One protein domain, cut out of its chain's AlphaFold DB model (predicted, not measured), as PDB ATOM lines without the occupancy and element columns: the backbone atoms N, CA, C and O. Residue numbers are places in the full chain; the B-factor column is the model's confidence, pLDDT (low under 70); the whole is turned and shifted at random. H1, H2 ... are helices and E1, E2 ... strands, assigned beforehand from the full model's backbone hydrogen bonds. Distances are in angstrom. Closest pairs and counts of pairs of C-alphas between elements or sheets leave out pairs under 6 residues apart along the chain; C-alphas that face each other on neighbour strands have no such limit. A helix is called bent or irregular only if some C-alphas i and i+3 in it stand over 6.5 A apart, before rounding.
ATOM      1  N   GLU A  15     127.184 118.056 130.945       90.25
ATOM      2  CA  GLU A  15     126.920 117.038 129.922       90.25
ATOM      3  C   GLU A  15     125.668 116.217 130.249       90.25
ATOM      4  O   GLU A  15     124.785 116.056 129.409       90.25
ATOM      5  N   GLU A  16     125.553 115.743 131.495       89.88
ATOM      6  CA  GLU A  16     124.393 114.961 131.934       89.88
ATOM      7  C   GLU A  16     123.117 115.808 131.938       89.88
ATOM      8  O   GLU A  16     122.067 115.360 131.479       89.88
ATOM      9  N   VAL A  17     123.203 117.046 132.430       89.56
ATOM     10  CA  VAL A  17     122.059 117.963 132.483       89.56
ATOM     11  C   VAL A  17     121.592 118.338 131.074       89.56
ATOM     12  O   VAL A  17     120.385 118.370 130.825       89.56
ATOM     13  N   GLY A  18     122.521 118.565 130.144       90.19
ATOM     14  CA  GLY A  18     122.225 118.813 128.734       90.19
ATOM     15  C   GLY A  18     121.516 117.631 128.077       90.19
ATOM     16  O   GLY A  18     120.457 117.815 127.482       90.19
ATOM     17  N   ALA A  19     122.033 116.414 128.269       92.06
ATOM     18  CA  ALA A  19     121.417 115.198 127.739       92.06
ATOM     19  C   ALA A  19     119.997 114.977 128.289       92.06
ATOM     20  O   ALA A  19     119.082 114.613 127.549       92.06
ATOM     21  N   VAL A  20     119.783 115.242 129.583       90.94
ATOM     22  CA  VAL A  20     118.450 115.173 130.198       90.94
ATOM     23  C   VAL A  20     117.508 116.206 129.581       90.94
ATOM     24  O   VAL A  20     116.365 115.874 129.266       90.94
ATOM     25  N   LEU A  21     117.966 117.445 129.387       88.44
ATOM     26  CA  LEU A  21     117.154 118.504 128.793       88.44
ATOM     27  C   LEU A  21     116.747 118.159 127.355       88.44
ATOM     28  O   LEU A  21     115.577 118.317 127.004       88.44
ATOM     29  N   GLU A  22     117.679 117.641 126.555       90.25
ATOM     30  CA  GLU A  22     117.419 117.178 125.191       90.25
ATOM     31  C   GLU A  22     116.377 116.052 125.174       90.25
ATOM     32  O   GLU A  22     115.405 116.117 124.423       90.25
ATOM     33  N   CYS A  23     116.502 115.067 126.070       88.75
ATOM     34  CA  CYS A  23     115.522 113.988 126.198       88.75
ATOM     35  C   CYS A  23     114.121 114.514 126.537       88.75
ATOM     36  O   CYS A  23     113.126 114.049 125.979       88.75
ATOM     37  N   VAL A  24     114.027 115.496 127.438       86.12
ATOM     38  CA  VAL A  24     112.748 116.102 127.833       86.12
ATOM     39  C   VAL A  24     112.135 116.900 126.682       86.12
ATOM     40  O   VAL A  24     110.925 116.831 126.468       86.12
ATOM     41  N   GLN A  25     112.946 117.626 125.912       86.19
ATOM     42  CA  GLN A  25     112.486 118.343 124.722       86.19
ATOM     43  C   GLN A  25     112.019 117.383 123.624       86.19
ATOM     44  O   GLN A  25     110.954 117.594 123.043       86.19
ATOM     45  N   LEU A  26     112.768 116.306 123.377       88.38
ATOM     46  CA  LEU A  26     112.407 115.275 122.410       88.38
ATOM     47  C   LEU A  26     111.087 114.603 122.795       88.38
ATOM     48  O   LEU A  26     110.176 114.522 121.972       88.38
ATOM     49  N   PHE A  27     110.942 114.204 124.060       85.62
ATOM     50  CA  PHE A  27     109.686 113.675 124.587       85.62
ATOM     51  C   PHE A  27     108.542 114.682 124.403       85.62
ATOM     52  O   PHE A  27     107.492 114.335 123.865       85.62
ATOM     53  N   GLY A  28     108.761 115.949 124.760       83.25
ATOM     54  CA  GLY A  28     107.786 117.018 124.551       83.25
ATOM     55  C   GLY A  28     107.343 117.144 123.091       83.25
ATOM     56  O   GLY A  28     106.150 117.255 122.817       83.25
ATOM     57  N   SER A  29     108.278 117.026 122.145       85.19
ATOM     58  CA  SER A  29     107.979 117.071 120.709       85.19
ATOM     59  C   SER A  29     107.096 115.910 120.237       85.19
ATOM     60  O   SER A  29     106.234 116.107 119.385       85.19
ATOM     61  N   TRP A  30     107.256 114.719 120.821       81.94
ATOM     62  CA  TRP A  30     106.472 113.536 120.458       81.94
ATOM     63  C   TRP A  30     105.047 113.586 121.005       81.94
ATOM     64  O   TRP A  30     104.109 113.185 120.320       81.94
ATOM     65  N   PHE A  31     104.876 114.091 122.229       82.19
ATOM     66  CA  PHE A  31     103.570 114.177 122.891       82.19
ATOM     67  C   PHE A  31     102.858 115.521 122.670       82.19
ATOM     68  O   PHE A  31     101.741 115.706 123.152       82.19
ATOM     69  N   GLY A  32     103.485 116.466 121.958       78.88
ATOM     70  CA  GLY A  32     102.967 117.825 121.772       78.88
ATOM     71  C   GLY A  32     102.932 118.641 123.070       78.88
ATOM     72  O   GLY A  32     102.115 119.549 123.214       78.88
ATOM     73  N   GLN A  33     103.782 118.296 124.039       74.75
ATOM     74  CA  GLN A  33     103.852 118.935 125.349       74.75
ATOM     75  C   GLN A  33     105.035 119.904 125.408       74.75
ATOM     76  O   GLN A  33     106.176 119.535 125.143       74.75
ATOM     77  N   CYS A  34     104.772 121.148 125.803       71.62
ATOM     78  CA  CYS A  34     105.814 122.154 125.993       71.62
ATOM     79  C   CYS A  34     106.249 122.208 127.459       71.62
ATOM     80  O   CYS A  34     105.415 122.322 128.361       71.62
ATOM     81  N   LEU A  35     107.561 122.195 127.700       75.88
ATOM     82  CA  LEU A  35     108.106 122.393 129.038       75.88
ATOM     83  C   LEU A  35     107.808 123.818 129.522       75.88
ATOM     84  O   LEU A  35     108.172 124.802 128.875       75.88
ATOM     85  N   ASN A  36     107.185 123.947 130.690       78.25
ATOM     86  CA  ASN A  36     106.936 125.252 131.285       78.25
ATOM     87  C   ASN A  36     108.135 125.709 132.127       78.25
ATOM     88  O   ASN A  36     108.178 125.480 133.333       78.25
ATOM     89  N   VAL A  37     109.056 126.437 131.496       75.69
ATOM     90  CA  VAL A  37     110.270 127.009 132.111       75.69
ATOM     91  C   VAL A  37     109.976 127.819 133.385       75.69
ATOM     92  O   VAL A  37     110.780 127.830 134.311       75.69
ATOM     93  N   GLN A  38     108.813 128.473 133.479       72.38
ATOM     94  CA  GLN A  38     108.457 129.273 134.656       72.38
ATOM     95  C   GLN A  38     108.054 128.414 135.863       72.38
ATOM     96  O   GLN A  38     108.250 128.831 137.012       72.38
ATOM     97  N   LYS A  39     107.482 127.230 135.619       79.19
ATOM     98  CA  LYS A  39     107.131 126.257 136.664       79.19
ATOM     99  C   LYS A  39     108.281 125.293 136.962       79.19
ATOM    100  O   LYS A  39     108.420 124.877 138.112       79.19
ATOM    101  N   SER A  40     109.119 125.002 135.971       83.75
ATOM    102  CA  SER A  40     110.326 124.198 136.120       83.75
ATOM    103  C   SER A  40     111.332 124.879 137.049       83.75
ATOM    104  O   SER A  40     111.564 126.088 137.012       83.75
ATOM    105  N   ALA A  41     111.926 124.084 137.926       86.31
ATOM    106  CA  ALA A  41     112.970 124.512 138.840       86.31
ATOM    107  C   ALA A  41     113.979 123.378 138.971       86.31
ATOM    108  O   ALA A  41     113.602 122.208 138.939       86.31
ATOM    109  N   TYR A  42     115.247 123.728 139.159       87.81
ATOM    110  CA  TYR A  42     116.282 122.755 139.479       87.81
ATOM    111  C   TYR A  42     116.702 122.901 140.937       87.81
ATOM    112  O   TYR A  42     116.537 123.956 141.562       87.81
ATOM    113  N   ILE A  43     117.207 121.807 141.493       87.00
ATOM    114  CA  ILE A  43     117.577 121.719 142.898       87.00
ATOM    115  C   ILE A  43     119.039 121.308 142.988       87.00
ATOM    116  O   ILE A  43     119.405 120.219 142.554       87.00
ATOM    117  N   CYS A  44     119.858 122.148 143.617       83.50
ATOM    118  CA  CYS A  44     121.252 121.823 143.901       83.50
ATOM    119  C   CYS A  44     121.412 121.204 145.292       83.50
ATOM    120  O   CYS A  44     120.814 121.637 146.286       83.50
ATOM    121  N   SER A  45     122.263 120.179 145.375       81.81
ATOM    122  CA  SER A  45     122.755 119.706 146.666       81.81
ATOM    123  C   SER A  45     123.729 120.727 147.257       81.81
ATOM    124  O   SER A  45     124.388 121.462 146.537       81.81
ATOM    125  N   LYS A  46     123.871 120.714 148.584       78.19
ATOM    126  CA  LYS A  46     124.801 121.596 149.319       78.19
ATOM    127  C   LYS A  46     126.268 121.233 149.062       78.19
ATOM    128  O   LYS A  46     127.149 121.963 149.477       78.19
ATOM    129  N   ASN A  47     126.501 120.073 148.450       80.94
ATOM    130  CA  ASN A  47     127.821 119.518 148.183       80.94
ATOM    131  C   ASN A  47     128.284 119.757 146.733       80.94
ATOM    132  O   ASN A  47     129.202 119.089 146.274       80.94
ATOM    133  N   VAL A  48     127.580 120.609 145.980       83.38
ATOM    134  CA  VAL A  48     127.987 121.021 144.630       83.38
ATOM    135  C   VAL A  48     128.846 122.274 144.769       83.38
ATOM    136  O   VAL A  48     128.519 123.140 145.576       83.38
ATOM    137  N   ASN A  49     129.932 122.355 144.001       86.62
ATOM    138  CA  ASN A  49     130.804 123.529 143.984       86.62
ATOM    139  C   ASN A  49     130.033 124.768 143.505       86.62
ATOM    140  O   ASN A  49     129.187 124.664 142.613       86.62
ATOM    141  N   GLU A  50     130.357 125.938 144.060       84.69
ATOM    142  CA  GLU A  50     129.701 127.198 143.688       84.69
ATOM    143  C   GLU A  50     129.891 127.526 142.199       84.69
ATOM    144  O   GLU A  50     128.930 127.926 141.543       84.69
ATOM    145  N   ASP A  51     131.074 127.247 141.641       87.19
ATOM    146  CA  ASP A  51     131.372 127.451 140.216       87.19
ATOM    147  C   ASP A  51     130.445 126.621 139.316       87.19
ATOM    148  O   ASP A  51     129.779 127.146 138.423       87.19
ATOM    149  N   THR A  52     130.320 125.321 139.606       85.94
ATOM    150  CA  THR A  52     129.439 124.408 138.862       85.94
ATOM    151  C   THR A  52     127.969 124.795 139.025       85.94
ATOM    152  O   THR A  52     127.173 124.657 138.099       85.94
ATOM    153  N   GLN A  53     127.576 125.300 140.198       85.12
ATOM    154  CA  GLN A  53     126.215 125.775 140.426       85.12
ATOM    155  C   GLN A  53     125.899 127.029 139.597       85.12
ATOM    156  O   GLN A  53     124.793 127.123 139.056       85.12
ATOM    157  N   ALA A  54     126.839 127.973 139.499       86.56
ATOM    158  CA  ALA A  54     126.691 129.173 138.682       86.56
ATOM    159  C   ALA A  54     126.572 128.814 137.195       86.56
ATOM    160  O   ALA A  54     125.650 129.278 136.521       86.56
ATOM    161  N   GLU A  55     127.421 127.907 136.719       89.31
ATOM    162  CA  GLU A  55     127.410 127.423 135.339       89.31
ATOM    163  C   GLU A  55     126.085 126.727 134.980       89.31
ATOM    164  O   GLU A  55     125.445 127.056 133.979       89.31
ATOM    165  N   LEU A  56     125.583 125.851 135.859       87.06
ATOM    166  CA  LEU A  56     124.272 125.214 135.694       87.06
ATOM    167  C   LEU A  56     123.116 126.220 135.721       87.06
ATOM    168  O   LEU A  56     122.141 126.052 134.987       87.06
ATOM    169  N   SER A  57     123.211 127.265 136.552       85.75
ATOM    170  CA  SER A  57     122.189 128.318 136.621       85.75
ATOM    171  C   SER A  57     122.074 129.083 135.304       85.75
ATOM    172  O   SER A  57     120.965 129.348 134.835       85.75
ATOM    173  N   GLN A  58     123.220 129.371 134.682       87.00
ATOM    174  CA  GLN A  58     123.303 130.067 133.408       87.00
ATOM    175  C   GLN A  58     122.829 129.178 132.254       87.00
ATOM    176  O   GLN A  58     122.126 129.660 131.369       87.00
ATOM    177  N   PHE A  59     123.167 127.886 132.284       87.19
ATOM    178  CA  PHE A  59     122.786 126.930 131.248       87.19
ATOM    179  C   PHE A  59     121.282 126.614 131.242       87.19
ATOM    180  O   PHE A  59     120.649 126.626 130.190       87.19
ATOM    181  N   LEU A  60     120.691 126.345 132.411       84.50
ATOM    182  CA  LEU A  60     119.279 125.960 132.513       84.50
ATOM    183  C   LEU A  60     118.324 127.156 132.417       84.50
ATOM    184  O   LEU A  60     117.181 126.994 131.989       84.50
ATOM    185  N   GLY A  61     118.738 128.340 132.880       84.25
ATOM    186  CA  GLY A  61     117.860 129.513 132.978       84.25
ATOM    187  C   GLY A  61     116.654 129.313 133.911       84.25
ATOM    188  O   GLY A  61     115.677 130.059 133.847       84.25
ATOM    189  N   TRP A  62     116.683 128.283 134.760       86.62
ATOM    190  CA  TRP A  62     115.608 127.941 135.694       86.62
ATOM    191  C   TRP A  62     115.861 128.535 137.075       86.62
ATOM    192  O   TRP A  62     116.985 128.861 137.452       86.62
ATOM    193  N   ARG A  63     114.806 128.634 137.889       81.25
ATOM    194  CA  ARG A  63     114.954 129.059 139.285       81.25
ATOM    195  C   ARG A  63     115.661 127.968 140.089       81.25
ATOM    196  O   ARG A  63     115.151 126.851 140.193       81.25
ATOM    197  N   CYS A  64     116.793 128.315 140.696       81.38
ATOM    198  CA  CYS A  64     117.483 127.451 141.646       81.38
ATOM    199  C   CYS A  64     116.705 127.399 142.962       81.38
ATOM    200  O   CYS A  64     116.425 128.436 143.570       81.38
ATOM    201  N   LYS A  65     116.383 126.196 143.439       82.44
ATOM    202  CA  LYS A  65     115.837 125.981 144.782       82.44
ATOM    203  C   LYS A  65     116.836 125.200 145.624       82.44
ATOM    204  O   LYS A  65     117.328 124.151 145.225       82.44
ATOM    205  N   LEU A  66     117.095 125.689 146.831       77.50
ATOM    206  CA  LEU A  66     117.829 124.938 147.844       77.50
ATOM    207  C   LEU A  66     116.827 124.137 148.675       77.50
ATOM    208  O   LEU A  66     115.873 124.693 149.218       77.50
ATOM    209  N   LEU A  67     117.037 122.827 148.795       73.62
ATOM    210  CA  LEU A  67     116.243 122.015 149.714       73.62
ATOM    211  C   LEU A  67     116.752 122.175 151.144       73.62
ATOM    212  O   LEU A  67     117.942 122.001 151.427       73.62
ATOM    213  N   SER A  68     115.818 122.415 152.062       80.12
ATOM    214  CA  SER A  68     116.070 122.249 153.489       80.12
ATOM    215  C   SER A  68     116.340 120.772 153.815       80.12
ATOM    216  O   SER A  68     115.963 119.869 153.061       80.12
ATOM    217  N   GLN A  69     116.961 120.506 154.967       75.94
ATOM    218  CA  GLN A  69     117.185 119.132 155.437       75.94
ATOM    219  C   GLN A  69     115.864 118.344 155.534       75.94
ATOM    220  O   GLN A  69     115.811 117.180 155.143       75.94
ATOM    221  N   ALA A  70     114.787 119.008 155.972       80.75
ATOM    222  CA  ALA A  70     113.437 118.447 156.029       80.75
ATOM    223  C   ALA A  70     112.831 118.185 154.635       80.75
ATOM    224  O   ALA A  70     112.128 117.195 154.434       80.75
ATOM    225  N   GLY A  71     113.131 119.036 153.647       81.88
ATOM    226  CA  GLY A  71     112.720 118.821 152.257       81.88
ATOM    227  C   GLY A  71     113.379 117.582 151.646       81.88
ATOM    228  O   GLY A  71     112.715 116.785 150.987       81.88
ATOM    229  N   ARG A  72     114.671 117.364 151.931       80.81
ATOM    230  CA  ARG A  72     115.401 116.170 151.473       80.81
ATOM    231  C   ARG A  72     114.844 114.884 152.070       80.81
ATOM    232  O   ARG A  72     114.599 113.938 151.329       80.81
ATOM    233  N   SER A  73     114.631 114.845 153.387       79.88
ATOM    234  CA  SER A  73     114.096 113.647 154.044       79.88
ATOM    235  C   SER A  73     112.674 113.330 153.587       79.88
ATOM    236  O   SER A  73     112.349 112.159 153.423       79.88
ATOM    237  N   THR A  74     111.855 114.348 153.305       84.50
ATOM    238  CA  THR A  74     110.511 114.163 152.738       84.50
ATOM    239  C   THR A  74     110.561 113.546 151.341       84.50
ATOM    240  O   THR A  74     109.864 112.564 151.102       84.50
ATOM    241  N   LEU A  75     111.416 114.049 150.440       82.06
ATOM    242  CA  LEU A  75     111.566 113.480 149.092       82.06
ATOM    243  C   LEU A  75     112.088 112.040 149.131       82.06
ATOM    244  O   LEU A  75     111.514 111.161 148.491       82.06
ATOM    245  N   ILE A  76     113.133 111.779 149.923       84.88
ATOM    246  CA  ILE A  76     113.689 110.428 150.084       84.88
ATOM    247  C   ILE A  76     112.627 109.486 150.652       84.88
ATOM    248  O   ILE A  76     112.467 108.374 150.156       84.88
ATOM    249  N   ARG A  77     111.865 109.928 151.659       84.00
ATOM    250  CA  ARG A  77     110.787 109.136 152.257       84.00
ATOM    251  C   ARG A  77     109.672 108.851 151.259       84.00
ATOM    252  O   ARG A  77     109.201 107.722 151.232       84.00
ATOM    253  N   ALA A  78     109.282 109.823 150.437       83.69
ATOM    254  CA  ALA A  78     108.256 109.636 149.415       83.69
ATOM    255  C   ALA A  78     108.670 108.561 148.395       83.69
ATOM    256  O   ALA A  78     107.912 107.625 148.147       83.69
ATOM    257  N   VAL A  79     109.906 108.636 147.884       82.31
ATOM    258  CA  VAL A  79     110.447 107.628 146.957       82.31
ATOM    259  C   VAL A  79     110.557 106.266 147.647       82.31
ATOM    260  O   VAL A  79     110.026 105.279 147.142       82.31
ATOM    261  N   ALA A  80     111.153 106.207 148.841       82.06
ATOM    262  CA  ALA A  80     111.338 104.962 149.586       82.06
ATOM    263  C   ALA A  80     110.013 104.288 149.982       82.06
ATOM    264  O   ALA A  80     109.942 103.065 150.000       82.06
ATOM    265  N   GLN A  81     108.965 105.062 150.281       80.62
ATOM    266  CA  GLN A  81     107.623 104.540 150.555       80.62
ATOM    267  C   GLN A  81     106.931 104.025 149.291       80.62
ATOM    268  O   GLN A  81     106.177 103.057 149.369       80.62
ATOM    269  N   SER A  82     107.199 104.627 148.131       80.12
ATOM    270  CA  SER A  82     106.630 104.169 146.860       80.12
ATOM    271  C   SER A  82     107.243 102.852 146.369       80.12
ATOM    272  O   SER A  82     106.526 102.036 145.795       80.12
ATOM    273  N   SER A  83     108.521 102.581 146.662       81.06
ATOM    274  CA  SER A  83     109.220 101.357 146.240       81.06
ATOM    275  C   SER A  83     108.537 100.040 146.663       81.06
ATOM    276  O   SER A  83     108.327  99.184 145.798       81.06
ATOM    277  N   PRO A  84     108.141  99.820 147.938       77.75
ATOM    278  CA  PRO A  84     107.417  98.613 148.330       77.75
ATOM    279  C   PRO A  84     105.970  98.612 147.835       77.75
ATOM    280  O   PRO A  84     105.459  97.550 147.512       77.75
ATOM    281  N   VAL A  85     105.310  99.771 147.731       77.25
ATOM    282  CA  VAL A  85     103.939  99.860 147.195       77.25
ATOM    283  C   VAL A  85     103.910  99.434 145.730       77.25
ATOM    284  O   VAL A  85     103.069  98.626 145.349       77.25
ATOM    285  N   TYR A  86     104.866  99.908 144.930       72.88
ATOM    286  CA  TYR A  86     105.041  99.464 143.552       72.88
ATOM    287  C   TYR A  86     105.386  97.973 143.499       72.88
ATOM    288  O   TYR A  86     104.751  97.237 142.754       72.88
ATOM    289  N   SER A  87     106.293  97.502 144.363       71.19
ATOM    290  CA  SER A  87     106.649  96.076 144.433       71.19
ATOM    291  C   SER A  87     105.449  95.188 144.792       71.19
ATOM    292  O   SER A  87     105.282  94.124 144.211       71.19
ATOM    293  N   MET A  88     104.574  95.623 145.698       68.75
ATOM    294  CA  MET A  88     103.340  94.911 146.052       68.75
ATOM    295  C   MET A  88     102.253  95.016 144.973       68.75
ATOM    296  O   MET A  88     101.376  94.160 144.910       68.75
ATOM    297  N   ALA A  89     102.289  96.057 144.138       68.06
ATOM    298  CA  ALA A  89     101.366  96.223 143.020       68.06
ATOM    299  C   ALA A  89     101.787  95.405 141.786       68.06
ATOM    300  O   ALA A  89     100.925  94.917 141.060       68.06
ATOM    301  N   THR A  90     103.094  95.237 141.547       65.06
ATOM    302  CA  THR A  90     103.627  94.469 140.409       65.06
ATOM    303  C   THR A  90     103.812  92.990 140.720       65.06
ATOM    304  O   THR A  90     103.655  92.156 139.832       65.06
ATOM    305  N   TYR A  91     104.134  92.643 141.969       62.09
ATOM    306  CA  TYR A  91     104.190  91.258 142.421       62.09
ATOM    307  C   TYR A  91     102.905  90.930 143.169       62.09
ATOM    308  O   TYR A  91     102.629  91.504 144.219       62.09
ATOM    309  N   LEU A  92     102.131  89.981 142.638       55.22
ATOM    310  CA  LEU A  92     100.942  89.448 143.294       55.22
ATOM    311  C   LEU A  92     101.380  88.700 144.562       55.22
ATOM    312  O   LEU A  92     101.584  87.486 144.540       55.22
ATOM    313  N   PHE A  93     101.592  89.421 145.663       59.62
ATOM    314  CA  PHE A  93     101.957  88.792 146.923       59.62
ATOM    315  C   PHE A  93     100.786  87.903 147.350       59.62
ATOM    316  O   PHE A  93      99.666  88.401 147.520       59.62
ATOM    317  N   PRO A  94     100.992  86.580 147.478       66.06
ATOM    318  CA  PRO A  94      99.908  85.682 147.821       66.06
ATOM    319  C   PRO A  94      99.341  86.107 149.172       66.06
ATOM    320  O   PRO A  94     100.067  86.147 150.166       66.06
ATOM    321  N   LYS A  95      98.037  86.399 149.231       65.31
ATOM    322  CA  LYS A  95      97.343  86.758 150.485       65.31
ATOM    323  C   LYS A  95      97.556  85.711 151.590       65.31
ATOM    324  O   LYS A  95      97.480  86.023 152.774       65.31
ATOM    325  N   THR A  96      97.885  84.481 151.199       66.56
ATOM    326  CA  THR A  96      98.293  83.377 152.070       66.56
ATOM    327  C   THR A  96      99.573  83.645 152.864       66.56
ATOM    328  O   THR A  96      99.686  83.139 153.978       66.56
ATOM    329  N   LEU A  97     100.524  84.437 152.355       70.19
ATOM    330  CA  LEU A  97     101.726  84.816 153.104       70.19
ATOM    331  C   LEU A  97     101.411  85.901 154.144       70.19
ATOM    332  O   LEU A  97     101.823  85.767 155.292       70.19
ATOM    333  N   CYS A  98     100.607  86.907 153.780       69.12
ATOM    334  CA  CYS A  98     100.136  87.932 154.719       69.12
ATOM    335  C   CYS A  98      99.357  87.310 155.889       69.12
ATOM    336  O   CYS A  98      99.621  87.638 157.040       69.12
ATOM    337  N   TYR A  99      98.485  86.336 155.610       74.50
ATOM    338  CA  TYR A  99      97.735  85.625 156.651       74.50
ATOM    339  C   TYR A  99      98.640  84.815 157.596       74.50
ATOM    340  O   TYR A  99      98.394  84.745 158.798       74.50
ATOM    341  N   LYS A 100      99.726  84.226 157.072       76.69
ATOM    342  CA  LYS A 100     100.722  83.516 157.890       76.69
ATOM    343  C   LYS A 100     101.544  84.460 158.767       76.69
ATOM    344  O   LYS A 100     101.898  84.081 159.878       76.69
ATOM    345  N   MET A 101     101.839  85.667 158.283       77.56
ATOM    346  CA  MET A 101     102.532  86.687 159.073       77.56
ATOM    347  C   MET A 101     101.649  87.208 160.211       77.56
ATOM    348  O   MET A 101     102.113  87.244 161.347       77.56
ATOM    349  N   ASP A 102     100.372  87.504 159.946       79.25
ATOM    350  CA  ASP A 102      99.417  87.902 160.993       79.25
ATOM    351  C   ASP A 102      99.232  86.804 162.052       79.25
ATOM    352  O   ASP A 102      99.224  87.086 163.251       79.25
ATOM    353  N   GLN A 103      99.169  85.532 161.641       79.06
ATOM    354  CA  GLN A 103      99.125  84.407 162.583       79.06
ATOM    355  C   GLN A 103     100.392  84.268 163.435       79.06
ATOM    356  O   GLN A 103     100.307  83.812 164.573       79.06
ATOM    357  N   ALA A 104     101.564  84.599 162.888       77.12
ATOM    358  CA  ALA A 104     102.813  84.551 163.638       77.12
ATOM    359  C   ALA A 104     102.894  85.692 164.661       77.12
ATOM    360  O   ALA A 104     103.367  85.471 165.770       77.12
ATOM    361  N   VAL A 105     102.380  86.877 164.319       76.25
ATOM    362  CA  VAL A 105     102.320  88.037 165.222       76.25
ATOM    363  C   VAL A 105     101.298  87.832 166.344       76.25
ATOM    364  O   VAL A 105     101.572  88.222 167.467       76.25
ATOM    365  N   GLN A 106     100.170  87.157 166.094       65.38
ATOM    366  CA  GLN A 106      99.181  86.830 167.137       65.38
ATOM    367  C   GLN A 106      99.610  85.718 168.111       65.38
ATOM    368  O   GLN A 106      98.896  85.439 169.072       65.38
ATOM    369  N   LYS A 107     100.731  85.037 167.848       62.25
ATOM    370  CA  LYS A 107     101.264  83.966 168.708       62.25
ATOM    371  C   LYS A 107     102.357  84.431 169.675       62.25
ATOM    372  O   LYS A 107     102.851  83.600 170.437       62.25
TER     373      LYS A 107
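This is residues 15 to 107 of the 108 residues of an uncharacterized protein of Cannabis sativa (UniProt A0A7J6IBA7). A small, loose head with a long helical arm: the head holds H1, H2 and a short two-stranded sheet of E1 and E2, and H3 leads away from it, turning at residues 91 to 94 into H4 at the far end. Residues 76 to 107, most of H3 and H4 with the link between them, stand free of the rest and make the length. The printed part has 93 residues with four named helices and two named strands, in the order H1, E1, H2, E2, H3, H4; the sheet, in the order E1, E2, is parallel, and the class is mostly helix. The whole is extended, with a radius of gyration of the C-alphas of 20.8 A and spans of 62 by 36 by 23 A.

H1, residues 15 to 31, touches no helix, but is near H2, residues 50 to 60, with 7 pairs of C-alphas within 10 A. E1, residues 41 to 44, and E2, residues 63 to 66, are parallel neighbours with directions 39 degrees apart. C-alphas 41 and 63 face each other at 5.0 A; N 65 and O 42, at 2.9 A, and N 42 and O 63, at 3.3 A, are within hydrogen-bond range. E1, H2 and E2 form a strand-helix-strand unit, two parallel neighbour strands with a helix between them along the chain, and its crossover is right-handed. The closest C-alphas of H2 and E2 are those of Ser 57 and Cys 64, 6.9 A apart; those of E1 and H2 are Cys 44 and Gln 53, 7.2 A apart. H3, residues 69 to 90, is apart from H1, H2 and E1. H4, residues 95 to 105, is apart from H3. In H1, H2 and H4 every O i to N i+4 pair is within hydrogen-bond range; in H3 16 of 18 are.

H1 begins at C-alpha 15, (126.920, 117.038, 129.922), and is 24.6 A long. E1 measures 10.1 A, H2 15.3 A and E2 9.9 A. H3, the longest helix, starts at C-alpha 69, (117.185, 119.132, 155.437), and covers 31.9 A; it is neither bent nor irregular, but only just: C-alphas 81 and 84 are 6.3 A apart. H4 is 15.6 A long and ends at C-alpha 105, (102.320, 88.037, 165.222).

The two C-alphas farthest apart are those of Gln 58 and Lys 107, 62.1 A. Without residues 76 to 107, the body of 61 residues spans 37 by 27 by 19 A. The printed part has no cut and no long link. The mean pLDDT of the printed part is 80.0; residues 88 to 96, 98 and 106 to 107 are under 70.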